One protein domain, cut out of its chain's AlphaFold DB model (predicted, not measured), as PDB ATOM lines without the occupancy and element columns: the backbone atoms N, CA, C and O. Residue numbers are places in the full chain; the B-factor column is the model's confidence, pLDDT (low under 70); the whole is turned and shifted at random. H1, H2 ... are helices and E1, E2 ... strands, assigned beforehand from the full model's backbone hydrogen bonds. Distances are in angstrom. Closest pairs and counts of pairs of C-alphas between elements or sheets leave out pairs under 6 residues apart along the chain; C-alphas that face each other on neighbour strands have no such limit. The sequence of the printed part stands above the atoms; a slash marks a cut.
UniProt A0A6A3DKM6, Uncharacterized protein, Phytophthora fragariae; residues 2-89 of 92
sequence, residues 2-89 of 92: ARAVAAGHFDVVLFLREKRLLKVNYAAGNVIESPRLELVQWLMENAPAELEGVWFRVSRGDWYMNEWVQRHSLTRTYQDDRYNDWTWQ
ATOM      1  N   ALA A   2     -39.699  32.971   4.068       43.16
ATOM      2  CA  ALA A   2     -38.827  32.034   3.336       43.16
ATOM      3  C   ALA A   2     -39.596  30.867   2.681       43.16
ATOM      4  O   ALA A   2     -39.351  30.547   1.531       43.16
ATOM      5  N   ARG A   3     -40.617  30.317   3.362       40.34
ATOM      6  CA  ARG A   3     -41.482  29.264   2.796       40.34
ATOM      7  C   ARG A   3     -42.421  29.719   1.679       40.34
ATOM      8  O   ARG A   3     -42.691  28.924   0.800       40.34
ATOM      9  N   ALA A   4     -42.934  30.950   1.703       44.75
ATOM     10  CA  ALA A   4     -43.866  31.420   0.670       44.75
ATOM     11  C   ALA A   4     -43.125  31.788  -0.625       44.75
ATOM     12  O   ALA A   4     -43.610  31.500  -1.715       44.75
ATOM     13  N   VAL A   5     -41.920  32.350  -0.478       49.22
ATOM     14  CA  VAL A   5     -41.000  32.626  -1.586       49.22
ATOM     15  C   VAL A   5     -40.438  31.318  -2.155       49.22
ATOM     16  O   VAL A   5     -40.473  31.139  -3.364       49.22
ATOM     17  N   ALA A   6     -40.038  30.362  -1.303       46.34
ATOM     18  CA  ALA A   6     -39.592  29.034  -1.746       46.34
ATOM     19  C   ALA A   6     -40.711  28.171  -2.365       46.34
ATOM     20  O   ALA A   6     -40.424  27.249  -3.115       46.34
ATOM     21  N   ALA A   7     -41.984  28.448  -2.056       51.69
ATOM     22  CA  ALA A   7     -43.131  27.700  -2.580       51.69
ATOM     23  C   ALA A   7     -43.775  28.327  -3.832       51.69
ATOM     24  O   ALA A   7     -44.780  27.813  -4.317       51.69
ATOM     25  N   GLY A   8     -43.247  29.441  -4.356       52.38
ATOM     26  CA  GLY A   8     -43.746  30.039  -5.602       52.38
ATOM     27  C   GLY A   8     -45.158  30.643  -5.523       52.38
ATOM     28  O   GLY A   8     -45.793  30.859  -6.557       52.38
ATOM     29  N   HIS A   9     -45.670  30.937  -4.319       59.41
ATOM     30  CA  HIS A   9     -46.989  31.555  -4.124       59.41
ATOM     31  C   HIS A   9     -46.926  33.070  -4.337       59.41
ATOM     32  O   HIS A   9     -46.907  33.873  -3.402       59.41
ATOM     33  N   PHE A  10     -46.875  33.425  -5.616       59.34
ATOM     34  CA  PHE A  10     -46.589  34.759  -6.119       59.34
ATOM     35  C   PHE A  10     -47.612  35.826  -5.717       59.34
ATOM     36  O   PHE A  10     -47.244  36.917  -5.278       59.34
ATOM     37  N   ASP A  11     -48.892  35.469  -5.766       56.06
ATOM     38  CA  ASP A  11     -49.999  36.384  -5.476       56.06
ATOM     39  C   ASP A  11     -49.951  36.884  -4.028       56.06
ATOM     40  O   ASP A  11     -50.283  38.029  -3.738       56.06
ATOM     41  N   VAL A  12     -49.446  36.051  -3.112       60.03
ATOM     42  CA  VAL A  12     -49.315  36.382  -1.688       60.03
ATOM     43  C   VAL A  12     -48.176  37.377  -1.454       60.03
ATOM     44  O   VAL A  12     -48.297  38.259  -0.609       60.03
ATOM     45  N   VAL A  13     -47.078  37.282  -2.209       60.19
ATOM     46  CA  VAL A  13     -45.933  38.202  -2.084       60.19
ATOM     47  C   VAL A  13     -46.286  39.586  -2.633       60.19
ATOM     48  O   VAL A  13     -46.030  40.586  -1.960       60.19
ATOM     49  N   LEU A  14     -46.935  39.641  -3.802       58.66
ATOM     50  CA  LEU A  14     -47.462  40.883  -4.378       58.66
ATOM     51  C   LEU A  14     -48.498  41.533  -3.451       58.66
ATOM     52  O   LEU A  14     -48.356  42.707  -3.107       58.66
ATOM     53  N   PHE A  15     -49.466  40.754  -2.959       55.25
ATOM     54  CA  PHE A  15     -50.512  41.232  -2.051       55.25
ATOM     55  C   PHE A  15     -49.949  41.804  -0.743       55.25
ATOM     56  O   PHE A  15     -50.387  42.848  -0.256       55.25
ATOM     57  N   LEU A  16     -48.942  41.146  -0.163       54.41
ATOM     58  CA  LEU A  16     -48.347  41.599   1.090       54.41
ATOM     59  C   LEU A  16     -47.444  42.842   0.911       54.41
ATOM     60  O   LEU A  16     -47.350  43.650   1.841       54.41
ATOM     61  N   ARG A  17     -46.828  43.048  -0.267       54.81
ATOM     62  CA  ARG A  17     -46.082  44.287  -0.577       54.81
ATOM     63  C   ARG A  17     -47.013  45.452  -0.924       54.81
ATOM     64  O   ARG A  17     -46.759  46.564  -0.466       54.81
ATOM     65  N   GLU A  18     -48.109  45.211  -1.647       50.34
ATOM     66  CA  GLU A  18     -49.117  46.231  -1.998       50.34
ATOM     67  C   GLU A  18     -49.727  46.883  -0.746       50.34
ATOM     68  O   GLU A  18     -49.948  48.093  -0.692       50.34
ATOM     69  N   LYS A  19     -49.890  46.109   0.334       50.38
ATOM     70  CA  LYS A  19     -50.329  46.626   1.638       50.38
ATOM     71  C   LYS A  19     -49.259  47.428   2.402       50.38
ATOM     72  O   LYS A  19     -49.527  47.831   3.529       50.38
ATOM     73  N   ARG A  20     -48.061  47.663   1.836       50.09
ATOM     74  CA  ARG A  20     -46.883  48.274   2.503       50.09
ATOM     75  C   ARG A  20     -46.502  47.605   3.835       50.09
ATOM     76  O   ARG A  20     -45.787  48.187   4.647       50.09
ATOM     77  N   LEU A  21     -46.954  46.370   4.059       45.81
ATOM     78  CA  LEU A  21     -46.690  45.608   5.283       45.81
ATOM     79  C   LEU A  21     -45.345  44.873   5.237       45.81
ATOM     80  O   LEU A  21     -44.937  44.283   6.236       45.81
ATOM     81  N   LEU A  22     -44.631  44.931   4.109       41.25
ATOM     82  CA  LEU A  22     -43.281  44.403   3.992       41.25
ATOM     83  C   LEU A  22     -42.271  45.480   3.624       41.25
ATOM     84  O   LEU A  22     -42.210  45.944   2.489       41.25
ATOM     85  N   LYS A  23     -41.380  45.758   4.575       42.53
ATOM     86  CA  LYS A  23     -39.977  46.006   4.251       42.53
ATOM     87  C   LYS A  23     -39.387  44.642   3.909       42.53
ATOM     88  O   LYS A  23     -39.099  43.865   4.823       42.53
ATOM     89  N   VAL A  24     -39.325  44.291   2.627       48.53
ATOM     90  CA  VAL A  24     -38.714  43.024   2.225       48.53
ATOM     91  C   VAL A  24     -37.211  43.194   2.406       48.53
ATOM     92  O   VAL A  24     -36.514  43.753   1.577       48.53
ATOM     93  N   ASN A  25     -36.710  42.792   3.569       44.16
ATOM     94  CA  ASN A  25     -35.278  42.717   3.786       44.16
ATOM     95  C   ASN A  25     -34.832  41.395   3.157       44.16
ATOM     96  O   ASN A  25     -34.814  40.357   3.826       44.16
ATOM     97  N   TYR A  26     -34.594  41.399   1.842       55.72
ATOM     98  CA  TYR A  26     -33.868  40.314   1.201       55.72
ATOM     99  C   TYR A  26     -32.447  40.378   1.761       55.72
ATOM    100  O   TYR A  26     -31.589  41.079   1.246       55.72
ATOM    101  N   ALA A  27     -32.227  39.729   2.905       47.28
ATOM    102  CA  ALA A  27     -30.904  39.655   3.494       47.28
ATOM    103  C   ALA A  27     -29.923  39.134   2.432       47.28
ATOM    104  O   ALA A  27     -30.215  38.128   1.774       47.28
ATOM    105  N   ALA A  28     -28.790  39.824   2.273       53.09
ATOM    106  CA  ALA A  28     -27.683  39.376   1.439       53.09
ATOM    107  C   ALA A  28     -27.362  37.924   1.813       53.09
ATOM    108  O   ALA A  28     -27.062  37.639   2.975       53.09
ATOM    109  N   GLY A  29     -27.528  36.998   0.870       59.53
ATOM    110  CA  GLY A  29     -27.506  35.571   1.194       59.53
ATOM    111  C   GLY A  29     -28.720  34.768   0.723       59.53
ATOM    112  O   GLY A  29     -28.664  33.540   0.678       59.53
ATOM    113  N   ASN A  30     -29.837  35.434   0.418       71.94
ATOM    114  CA  ASN A  30     -31.079  34.749   0.075       71.94
ATOM    115  C   ASN A  30     -31.048  34.172  -1.347       71.94
ATOM    116  O   ASN A  30     -30.744  34.868  -2.315       71.94
ATOM    117  N   VAL A  31     -31.443  32.901  -1.457       72.25
ATOM    118  CA  VAL A  31     -31.628  32.196  -2.728       72.25
ATOM    119  C   VAL A  31     -33.125  32.065  -3.009       72.25
ATOM    120  O   VAL A  31     -33.870  31.534  -2.185       72.25
ATOM    121  N   ILE A  32     -33.568  32.547  -4.168       74.81
ATOM    122  CA  ILE A  32     -34.924  32.350  -4.683       74.81
ATOM    123  C   ILE A  32     -34.877  31.183  -5.666       74.81
ATOM    124  O   ILE A  32     -34.283  31.295  -6.736       74.81
ATOM    125  N   GLU A  33     -35.489  30.062  -5.292       76.81
ATOM    126  CA  GLU A  33     -35.533  28.855  -6.119       76.81
ATOM    127  C   GLU A  33     -36.728  28.871  -7.071       76.81
ATOM    128  O   GLU A  33     -37.851  29.171  -6.667       76.81
ATOM    129  N   SER A  34     -36.469  28.554  -8.339       73.44
ATOM    130  CA  SER A  34     -37.442  28.508  -9.431       73.44
ATOM    131  C   SER A  34     -38.392  29.718  -9.462       73.44
ATOM    132  O   SER A  34     -39.616  29.542  -9.436       73.44
ATOM    133  N   PRO A  35     -37.860  30.958  -9.504       75.81
ATOM    134  CA  PRO A  35     -38.702  32.140  -9.594       75.81
ATOM    135  C   PRO A  35     -39.468  32.150 -10.915       75.81
ATOM    136  O   PRO A  35     -38.958  31.727 -11.950       75.81
ATOM    137  N   ARG A  36     -40.684  32.697 -10.884       79.06
ATOM    138  CA  ARG A  36     -41.401  33.040 -12.114       79.06
ATOM    139  C   ARG A  36     -40.727  34.228 -12.792       79.06
ATOM    140  O   ARG A  36     -40.230  35.124 -12.106       79.06
ATOM    141  N   LEU A  37     -40.745  34.256 -14.118       81.00
ATOM    142  CA  LEU A  37     -40.152  35.324 -14.922       81.00
ATOM    143  C   LEU A  37     -40.671  36.707 -14.515       81.00
ATOM    144  O   LEU A  37     -39.894  37.641 -14.331       81.00
ATOM    145  N   GLU A  38     -41.983  36.806 -14.320       77.38
ATOM    146  CA  GLU A  38     -42.682  38.037 -13.969       77.38
ATOM    147  C   GLU A  38     -42.198  38.588 -12.623       77.38
ATOM    148  O   GLU A  38     -42.150  39.803 -12.438       77.38
ATOM    149  N   LEU A  39     -41.769  37.715 -11.696       75.75
ATOM    150  CA  LEU A  39     -41.143  38.147 -10.446       75.75
ATOM    151  C   LEU A  39     -39.835  38.858 -10.707       75.75
ATOM    152  O   LEU A  39     -39.601  39.919 -10.141       75.75
ATOM    153  N   VAL A  40     -38.973  38.240 -11.509       78.19
ATOM    154  CA  VAL A  40     -37.628  38.755 -11.746       78.19
ATOM    155  C   VAL A  40     -37.719  40.065 -12.519       78.19
ATOM    156  O   VAL A  40     -37.094  41.032 -12.110       78.19
ATOM    157  N   GLN A  41     -38.582  40.143 -13.536       81.00
ATOM    158  CA  GLN A  41     -38.886  41.386 -14.252       81.00
ATOM    159  C   GLN A  41     -39.350  42.494 -13.311       81.00
ATOM    160  O   GLN A  41     -38.775  43.580 -13.274       81.00
ATOM    161  N   TRP A  42     -40.362  42.208 -12.496       78.19
ATOM    162  CA  TRP A  42     -40.920  43.215 -11.611       78.19
ATOM    163  C   TRP A  42     -39.929  43.661 -10.533       78.19
ATOM    164  O   TRP A  42     -39.866  44.847 -10.209       78.19
ATOM    165  N   LEU A  43     -39.144  42.727  -9.991       76.69
ATOM    166  CA  LEU A  43     -38.061  43.008  -9.052       76.69
ATOM    167  C   LEU A  43     -37.022  43.930  -9.700       76.69
ATOM    168  O   LEU A  43     -36.621  44.920  -9.085       76.69
ATOM    169  N   MET A  44     -36.674  43.660 -10.961       76.69
ATOM    170  CA  MET A  44     -35.790  44.505 -11.756       76.69
ATOM    171  C   MET A  44     -36.282  45.938 -11.924       76.69
ATOM    172  O   MET A  44     -35.506  46.879 -11.781       76.69
ATOM    173  N   GLU A  45     -37.577  46.121 -12.131       79.62
ATOM    174  CA  GLU A  45     -38.158  47.445 -12.351       79.62
ATOM    175  C   GLU A  45     -38.455  48.212 -11.054       79.62
ATOM    176  O   GLU A  45     -38.316  49.432 -11.002       79.62
ATOM    177  N   ASN A  46     -38.887  47.516  -9.998       75.06
ATOM    178  CA  ASN A  46     -39.482  48.147  -8.814       75.06
ATOM    179  C   ASN A  46     -38.587  48.112  -7.571       75.06
ATOM    180  O   ASN A  46     -38.945  48.722  -6.558       75.06
ATOM    181  N   ALA A  47     -37.499  47.335  -7.579       71.94
ATOM    182  CA  ALA A  47     -36.689  47.100  -6.386       71.94
ATOM    183  C   ALA A  47     -35.207  46.747  -6.661       71.94
ATOM    184  O   ALA A  47     -34.693  45.833  -6.017       71.94
ATOM    185  N   PRO A  48     -34.474  47.458  -7.545       73.44
ATOM    186  CA  PRO A  48     -33.082  47.122  -7.884       73.44
ATOM    187  C   PRO A  48     -32.149  47.032  -6.667       73.44
ATOM    188  O   PRO A  48     -31.367  46.095  -6.549       73.44
ATOM    189  N   ALA A  49     -32.287  47.957  -5.712       72.38
ATOM    190  CA  ALA A  49     -31.476  47.982  -4.492       72.38
ATOM    191  C   ALA A  49     -31.744  46.793  -3.551       72.38
ATOM    192  O   ALA A  49     -30.904  46.447  -2.728       72.38
ATOM    193  N   GLU A  50     -32.917  46.164  -3.651       70.06
ATOM    194  CA  GLU A  50     -33.276  44.990  -2.849       70.06
ATOM    195  C   GLU A  50     -32.711  43.685  -3.444       70.06
ATOM    196  O   GLU A  50     -32.828  42.624  -2.834       70.06
ATOM    197  N   LEU A  51     -32.117  43.748  -4.640       73.00
ATOM    198  CA  LEU A  51     -31.629  42.582  -5.387       73.00
ATOM    199  C   LEU A  51     -30.119  42.426  -5.339       73.00
ATOM    200  O   LEU A  51     -29.598  41.366  -5.694       73.00
ATOM    201  N   GLU A  52     -29.426  43.448  -4.848       73.94
ATOM    202  CA  GLU A  52     -28.013  43.364  -4.523       73.94
ATOM    203  C   GLU A  52     -27.794  42.276  -3.458       73.94
ATOM    204  O   GLU A  52     -28.249  42.375  -2.319       73.94
ATOM    205  N   GLY A  53     -27.104  41.199  -3.841       73.12
ATOM    206  CA  GLY A  53     -26.825  40.065  -2.952       73.12
ATOM    207  C   GLY A  53     -27.919  38.991  -2.894       73.12
ATOM    208  O   GLY A  53     -27.857  38.118  -2.022       73.12
ATOM    209  N   VAL A  54     -28.891  39.027  -3.813       77.56
ATOM    210  CA  VAL A  54     -29.864  37.944  -4.029       77.56
ATOM    211  C   VAL A  54     -29.371  37.006  -5.135       77.56
ATOM    212  O   VAL A  54     -28.855  37.444  -6.170       77.56
ATOM    213  N   TRP A  55     -29.554  35.701  -4.927       81.12
ATOM    214  CA  TRP A  55     -29.324  34.681  -5.951       81.12
ATOM    215  C   TRP A  55     -30.641  34.084  -6.434       81.12
ATOM    216  O   TRP A  55     -31.518  33.741  -5.646       81.12
ATOM    217  N   PHE A  56     -30.762  33.909  -7.742       83.50
ATOM    218  CA  PHE A  56     -31.867  33.226  -8.393       83.50
ATOM    219  C   PHE A  56     -31.402  31.858  -8.857       83.50
ATOM    220  O   PHE A  56     -30.583  31.751  -9.768       83.50
ATOM    221  N   ARG A  57     -31.947  30.808  -8.256       84.75
ATOM    222  CA  ARG A  57     -31.697  29.433  -8.664       84.75
ATOM    223  C   ARG A  57     -32.739  29.019  -9.685       84.75
ATOM    224  O   ARG A  57     -33.902  28.820  -9.349       84.75
ATOM    225  N   VAL A  58     -32.328  28.891 -10.936       85.69
ATOM    226  CA  VAL A  58     -33.191  28.526 -12.061       85.69
ATOM    227  C   VAL A  58     -32.875  27.096 -12.479       85.69
ATOM    228  O   VAL A  58     -31.710  26.724 -12.587       85.69
ATOM    229  N   SER A  59     -33.891  26.268 -12.732       86.94
ATOM    230  CA  SER A  59     -33.657  24.911 -13.246       86.94
ATOM    231  C   SER A  59     -32.949  24.958 -14.598       86.94
ATOM    232  O   SER A  59     -33.319  25.746 -15.462       86.94
ATOM    233  N   ARG A  60     -31.968  24.080 -14.834       85.00
ATOM    234  CA  ARG A  60     -31.305  23.971 -16.147       85.00
ATOM    235  C   ARG A  60     -32.249  23.543 -17.265       85.00
ATOM    236  O   ARG A  60     -31.979  23.856 -18.420       85.00
ATOM    237  N   GLY A  61     -33.337  22.850 -16.929       84.12
ATOM    238  CA  GLY A  61     -34.378  22.479 -17.890       84.12
ATOM    239  C   GLY A  61     -35.233  23.662 -18.350       84.12
ATOM    240  O   GLY A  61     -35.846  23.592 -19.414       84.12
ATOM    241  N   ASP A  62     -35.248  24.758 -17.590       84.38
ATOM    242  CA  ASP A  62     -35.968  25.979 -17.943       84.38
ATOM    243  C   ASP A  62     -35.110  26.850 -18.867       84.38
ATOM    244  O   ASP A  62     -34.479  27.834 -18.468       84.38
ATOM    245  N   TRP A  63     -35.002  26.413 -20.123       85.94
ATOM    246  CA  TRP A  63     -34.190  27.080 -21.140       85.94
ATOM    247  C   TRP A  63     -34.619  28.537 -21.344       85.94
ATOM    248  O   TRP A  63     -33.758  29.402 -21.479       85.94
ATOM    249  N   TYR A  64     -35.926  28.805 -21.302       87.31
ATOM    250  CA  TYR A  64     -36.493  30.126 -21.541       87.31
ATOM    251  C   TYR A  64     -36.079  31.108 -20.448       87.31
ATOM    252  O   TYR A  64     -35.562  32.185 -20.744       87.31
ATOM    253  N   MET A  65     -36.219  30.709 -19.180       85.12
ATOM    254  CA  MET A  65     -35.776  31.526 -18.058       85.12
ATOM    255  C   MET A  65     -34.263  31.756 -18.115       85.12
ATOM    256  O   MET A  65     -33.827  32.899 -18.029       85.12
ATOM    257  N   ASN A  66     -33.458  30.703 -18.320       87.12
ATOM    258  CA  ASN A  66     -31.993  30.811 -18.379       87.12
ATOM    259  C   ASN A  66     -31.494  31.716 -19.511       87.12
ATOM    260  O   ASN A  66     -30.533  32.460 -19.322       87.12
ATOM    261  N   GLU A  67     -32.125  31.652 -20.681       89.06
ATOM    262  CA  GLU A  67     -31.813  32.549 -21.789       89.06
ATOM    263  C   GLU A  67     -32.212  33.989 -21.448       89.06
ATOM    264  O   GLU A  67     -31.450  34.929 -21.691       89.06
ATOM    265  N   TRP A  68     -33.387  34.171 -20.845       89.12
ATOM    266  CA  TRP A  68     -33.874  35.487 -20.463       89.12
ATOM    267  C   TRP A  68     -32.958  36.157 -19.432       89.12
ATOM    268  O   TRP A  68     -32.508  37.275 -19.691       89.12
ATOM    269  N   VAL A  69     -32.602  35.495 -18.321       86.31
ATOM    270  CA  VAL A  69     -31.707  36.103 -17.314       86.31
ATOM    271  C   VAL A  69     -30.329  36.423 -17.899       86.31
ATOM    272  O   VAL A  69     -29.763  37.470 -17.587       86.31
ATOM    273  N   GLN A  70     -29.826  35.596 -18.820       85.31
ATOM    274  CA  GLN A  70     -28.572  35.865 -19.524       85.31
ATOM    275  C   GLN A  70     -28.640  37.128 -20.400       85.31
ATOM    276  O   GLN A  70     -27.662  37.868 -20.485       85.31
ATOM    277  N   ARG A  71     -29.783  37.397 -21.045       87.44
ATOM    278  CA  ARG A  71     -29.992  38.606 -21.863       87.44
ATOM    279  C   ARG A  71     -30.141  39.884 -21.029       87.44
ATOM    280  O   ARG A  71     -29.858  40.959 -21.543       87.44
ATOM    281  N   HIS A  72     -30.572  39.771 -19.773       82.44
ATOM    282  CA  HIS A  72     -30.863  40.909 -18.890       82.44
ATOM    283  C   HIS A  72     -29.714  41.217 -17.915       82.44
ATOM    284  O   HIS A  72     -29.934  41.762 -16.839       82.44
ATOM    285  N   SER A  73     -28.477  40.881 -18.296       77.81
ATOM    286  CA  SER A  73     -27.256  41.196 -17.538       77.81
ATOM    287  C   SER A  73     -27.143  40.529 -16.159       77.81
ATOM    288  O   SER A  73     -26.339  40.965 -15.332       77.81
ATOM    289  N   LEU A  74     -27.884  39.446 -15.885       81.94
ATOM    290  CA  LEU A  74     -27.600  38.632 -14.704       81.94
ATOM    291  C   LEU A  74     -26.371  37.762 -14.960       81.94
ATOM    292  O   LEU A  74     -26.214  37.143 -16.015       81.94
ATOM    293  N   THR A  75     -25.502  37.682 -13.960       84.38
ATOM    294  CA  THR A  75     -24.280  36.885 -14.044       84.38
ATOM    295  C   THR A  75     -24.524  35.513 -13.439       84.38
ATOM    296  O   THR A  75     -25.017  35.402 -12.317       84.38
ATOM    297  N   ARG A  76     -24.163  34.454 -14.166       86.94
ATOM    298  CA  ARG A  76     -24.193  33.090 -13.630       86.94
ATOM    299  C   ARG A  76     -23.048  32.927 -12.633       86.94
ATOM    300  O   ARG A  76     -21.891  33.081 -13.011       86.94
ATOM    301  N   THR A  77     -23.362  32.614 -11.380       85.38
ATOM    302  CA  THR A  77     -22.366  32.465 -10.303       85.38
ATOM    303  C   THR A  77     -22.081  31.015  -9.956       85.38
ATOM    304  O   THR A  77     -20.960  30.686  -9.581       85.38
ATOM    305  N   TYR A  78     -23.080  30.141 -10.079       85.06
ATOM    306  CA  TYR A  78     -22.939  28.714  -9.808       85.06
ATOM    307  C   TYR A  78     -23.780  27.903 -10.795       85.06
ATOM    308  O   TYR A  78     -24.796  28.373 -11.304       85.06
ATOM    309  N   GLN A  79     -23.326  26.696 -11.113       85.81
ATOM    310  CA  GLN A  79     -24.015  25.772 -12.003       85.81
ATOM    311  C   GLN A  79     -23.761  24.346 -11.523       85.81
ATOM    312  O   GLN A  79     -22.607  23.961 -11.331       85.81
ATOM    313  N   ASP A  80     -24.830  23.563 -11.403       86.06
ATOM    314  CA  ASP A  80     -24.773  22.120 -11.179       86.06
ATOM    315  C   ASP A  80     -25.527  21.358 -12.291       86.06
ATOM    316  O   ASP A  80     -25.838  21.898 -13.360       86.06
ATOM    317  N   ASP A  81     -25.786  20.065 -12.096       85.94
ATOM    318  CA  ASP A  81     -26.488  19.240 -13.085       85.94
ATOM    319  C   ASP A  81     -27.993  19.548 -13.190       85.94
ATOM    320  O   ASP A  81     -28.639  19.167 -14.165       85.94
ATOM    321  N   ARG A  82     -28.570  20.250 -12.211       83.88
ATOM    322  CA  ARG A  82     -30.010  20.499 -12.061       83.88
ATOM    323  C   ARG A  82     -30.388  21.976 -12.167       83.88
ATOM    324  O   ARG A  82     -31.484  22.280 -12.645       83.88
ATOM    325  N   TYR A  83     -29.504  22.887 -11.778       86.12
ATOM    326  CA  TYR A  83     -29.768  24.309 -11.612       86.12
ATOM    327  C   TYR A  83     -28.599  25.194 -12.061       86.12
ATOM    328  O   TYR A  83     -27.433  24.800 -12.062       86.12
ATOM    329  N   ASN A  84     -28.942  26.420 -12.443       87.88
ATOM    330  CA  ASN A  84     -28.034  27.542 -12.605       87.88
ATOM    331  C   ASN A  84     -28.415  28.601 -11.567       87.88
ATOM    332  O   ASN A  84     -29.570  29.030 -11.530       87.88
ATOM    333  N   ASP A  85     -27.450  29.051 -10.775       88.25
ATOM    334  CA  ASP A  85     -27.625  30.188  -9.880       88.25
ATOM    335  C   ASP A  85     -27.136  31.455 -10.588       88.25
ATOM    336  O   ASP A  85     -26.018  31.526 -11.114       88.25
ATOM    337  N   TRP A  86     -27.994  32.465 -10.587       87.31
ATOM    338  CA  TRP A  86     -27.788  33.754 -11.224       87.31
ATOM    339  C   TRP A  86     -27.831  34.850 -10.174       87.31
ATOM    340  O   TRP A  86     -28.681  34.834  -9.291       87.31
ATOM    341  N   THR A  87     -26.938  35.823 -10.267       85.62
ATOM    342  CA  THR A  87     -26.951  37.001  -9.402       85.62
ATOM    343  C   THR A  87     -27.168  38.249 -10.237       85.62
ATOM    344  O   THR A  87     -26.650  38.354 -11.356       85.62
ATOM    345  N   TRP A  88     -27.921  39.202  -9.696       79.88
ATOM    346  CA  TRP A  88     -27.953  40.524 -10.293       79.88
ATOM    347  C   TRP A  88     -26.726  41.307  -9.820       79.88
ATOM    348  O   TRP A  88     -26.562  41.576  -8.634       79.88
ATOM    349  N   GLN A  89     -25.852  41.667 -10.759       69.62
ATOM    350  CA  GLN A  89     -24.878  42.730 -10.544       69.62
ATOM    351  C   GLN A  89     -25.499  44.056 -10.974       69.62
ATOM    352  O   GLN A  89     -25.786  44.238 -12.158       69.62
TER     353      GLN A  89
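This is residues 2 to 89 of the 92 residues of an uncharacterized protein of Phytophthora fragariae (UniProt A0A6A3DKM6). A small twisted sheet of four strands with helix H4 lying along one face makes one end of an elongated body, and helix H2 makes the other end. H2, H3 and H4 form a loose row with H3 in the middle, while the short H1 only grazes the sheet and the link of residues 19 to 30 runs from H2 to E1. The printed part has 88 residues, with four named helices and four named strands in the order H1 H2 E1 H3 E2 H4 E3 E4; the class is mixed, helices and strands. The sheet is mixed, in the order E1 E2 E4 E3. The whole is compact, with a radius of gyration of the C-alphas of 12.6 A, and spans 38 by 24 by 21 A.

H1 is residues 2 to 6, beginning at C-alpha 2 at (-38.827, 32.034, 3.336). H2, residues 10 to 18, is 12.4 A long. E1 is residues 31 to 33. H3, residues 37 to 46, is 14.2 A long and begins at C-alpha 37 at (-40.152, 35.324, -14.922). E2 is residues 55 to 59, 12.9 A. H4 is residues 63 to 71, 12.3 A. E3, residues 74 to 79, measures 13.6 A, and E4, residues 83 to 88, 16.4 A, ending at C-alpha 88 at (-27.953, 40.524, -10.293).

The sheet is only just strongly twisted, its C-alphas up to 4.4 A off the best plane. E1 and E2 are parallel at 22 degrees, with N 32 and O 55 2.8 A apart, within hydrogen-bond range. E1, H3 and E2 form a strand-helix-strand unit, two parallel neighbour strands with a helix between along the chain, with a right-handed crossover. E2 and E4 are antiparallel at 149 degrees, with N 56 and O 86 at 2.8 A. E3 and E4 are an antiparallel hairpin at 147 degrees, with N 85 and O 78 at 2.8 A. E2, H4 and E3 form a split unit, with E4 between the two strands and a right-handed crossover. H4 is on the sheet at a height of 9.2 A, over E4 and, only just, E3, with 3 of its C-alphas falling on E3; it runs along the strands, at 23 degrees to E4 on the local plane. The closest C-alphas of E2 and H4 are those of Val 58 and Asn 66, 6.8 A apart. H3 is close to H4 but not clearly touching, at a shallow tilt of 23 degrees, the same way; the closest C-alphas are those of Leu 37 and Met 65, 6.6 A. H3 is only just not on the sheet, with 4 pairs of C-alphas within 10 A. H2 is not on the sheet, and is close to H3 but not clearly touching: Phe 10 and Leu 39 have the closest C-alphas, 7.7 A. H1 only grazes the sheet, and H1 and H2 only just touch, only at the corner, with 3 pairs of C-alphas within 8 A, the closest those of Val 5 and Val 13, 7.5 A. In H1, H2, H3 and H4 every O i to N i+4 pair is within hydrogen-bond range.

The C-alphas farthest apart are those of Lys 19 and Asp 81, 39.2 A. The printed part has no cut, and the link from H2 to E1 is long, with 12 residues. The mean pLDDT of the printed part is 71.5; residues 2 to 29 and residue 89 are under 70.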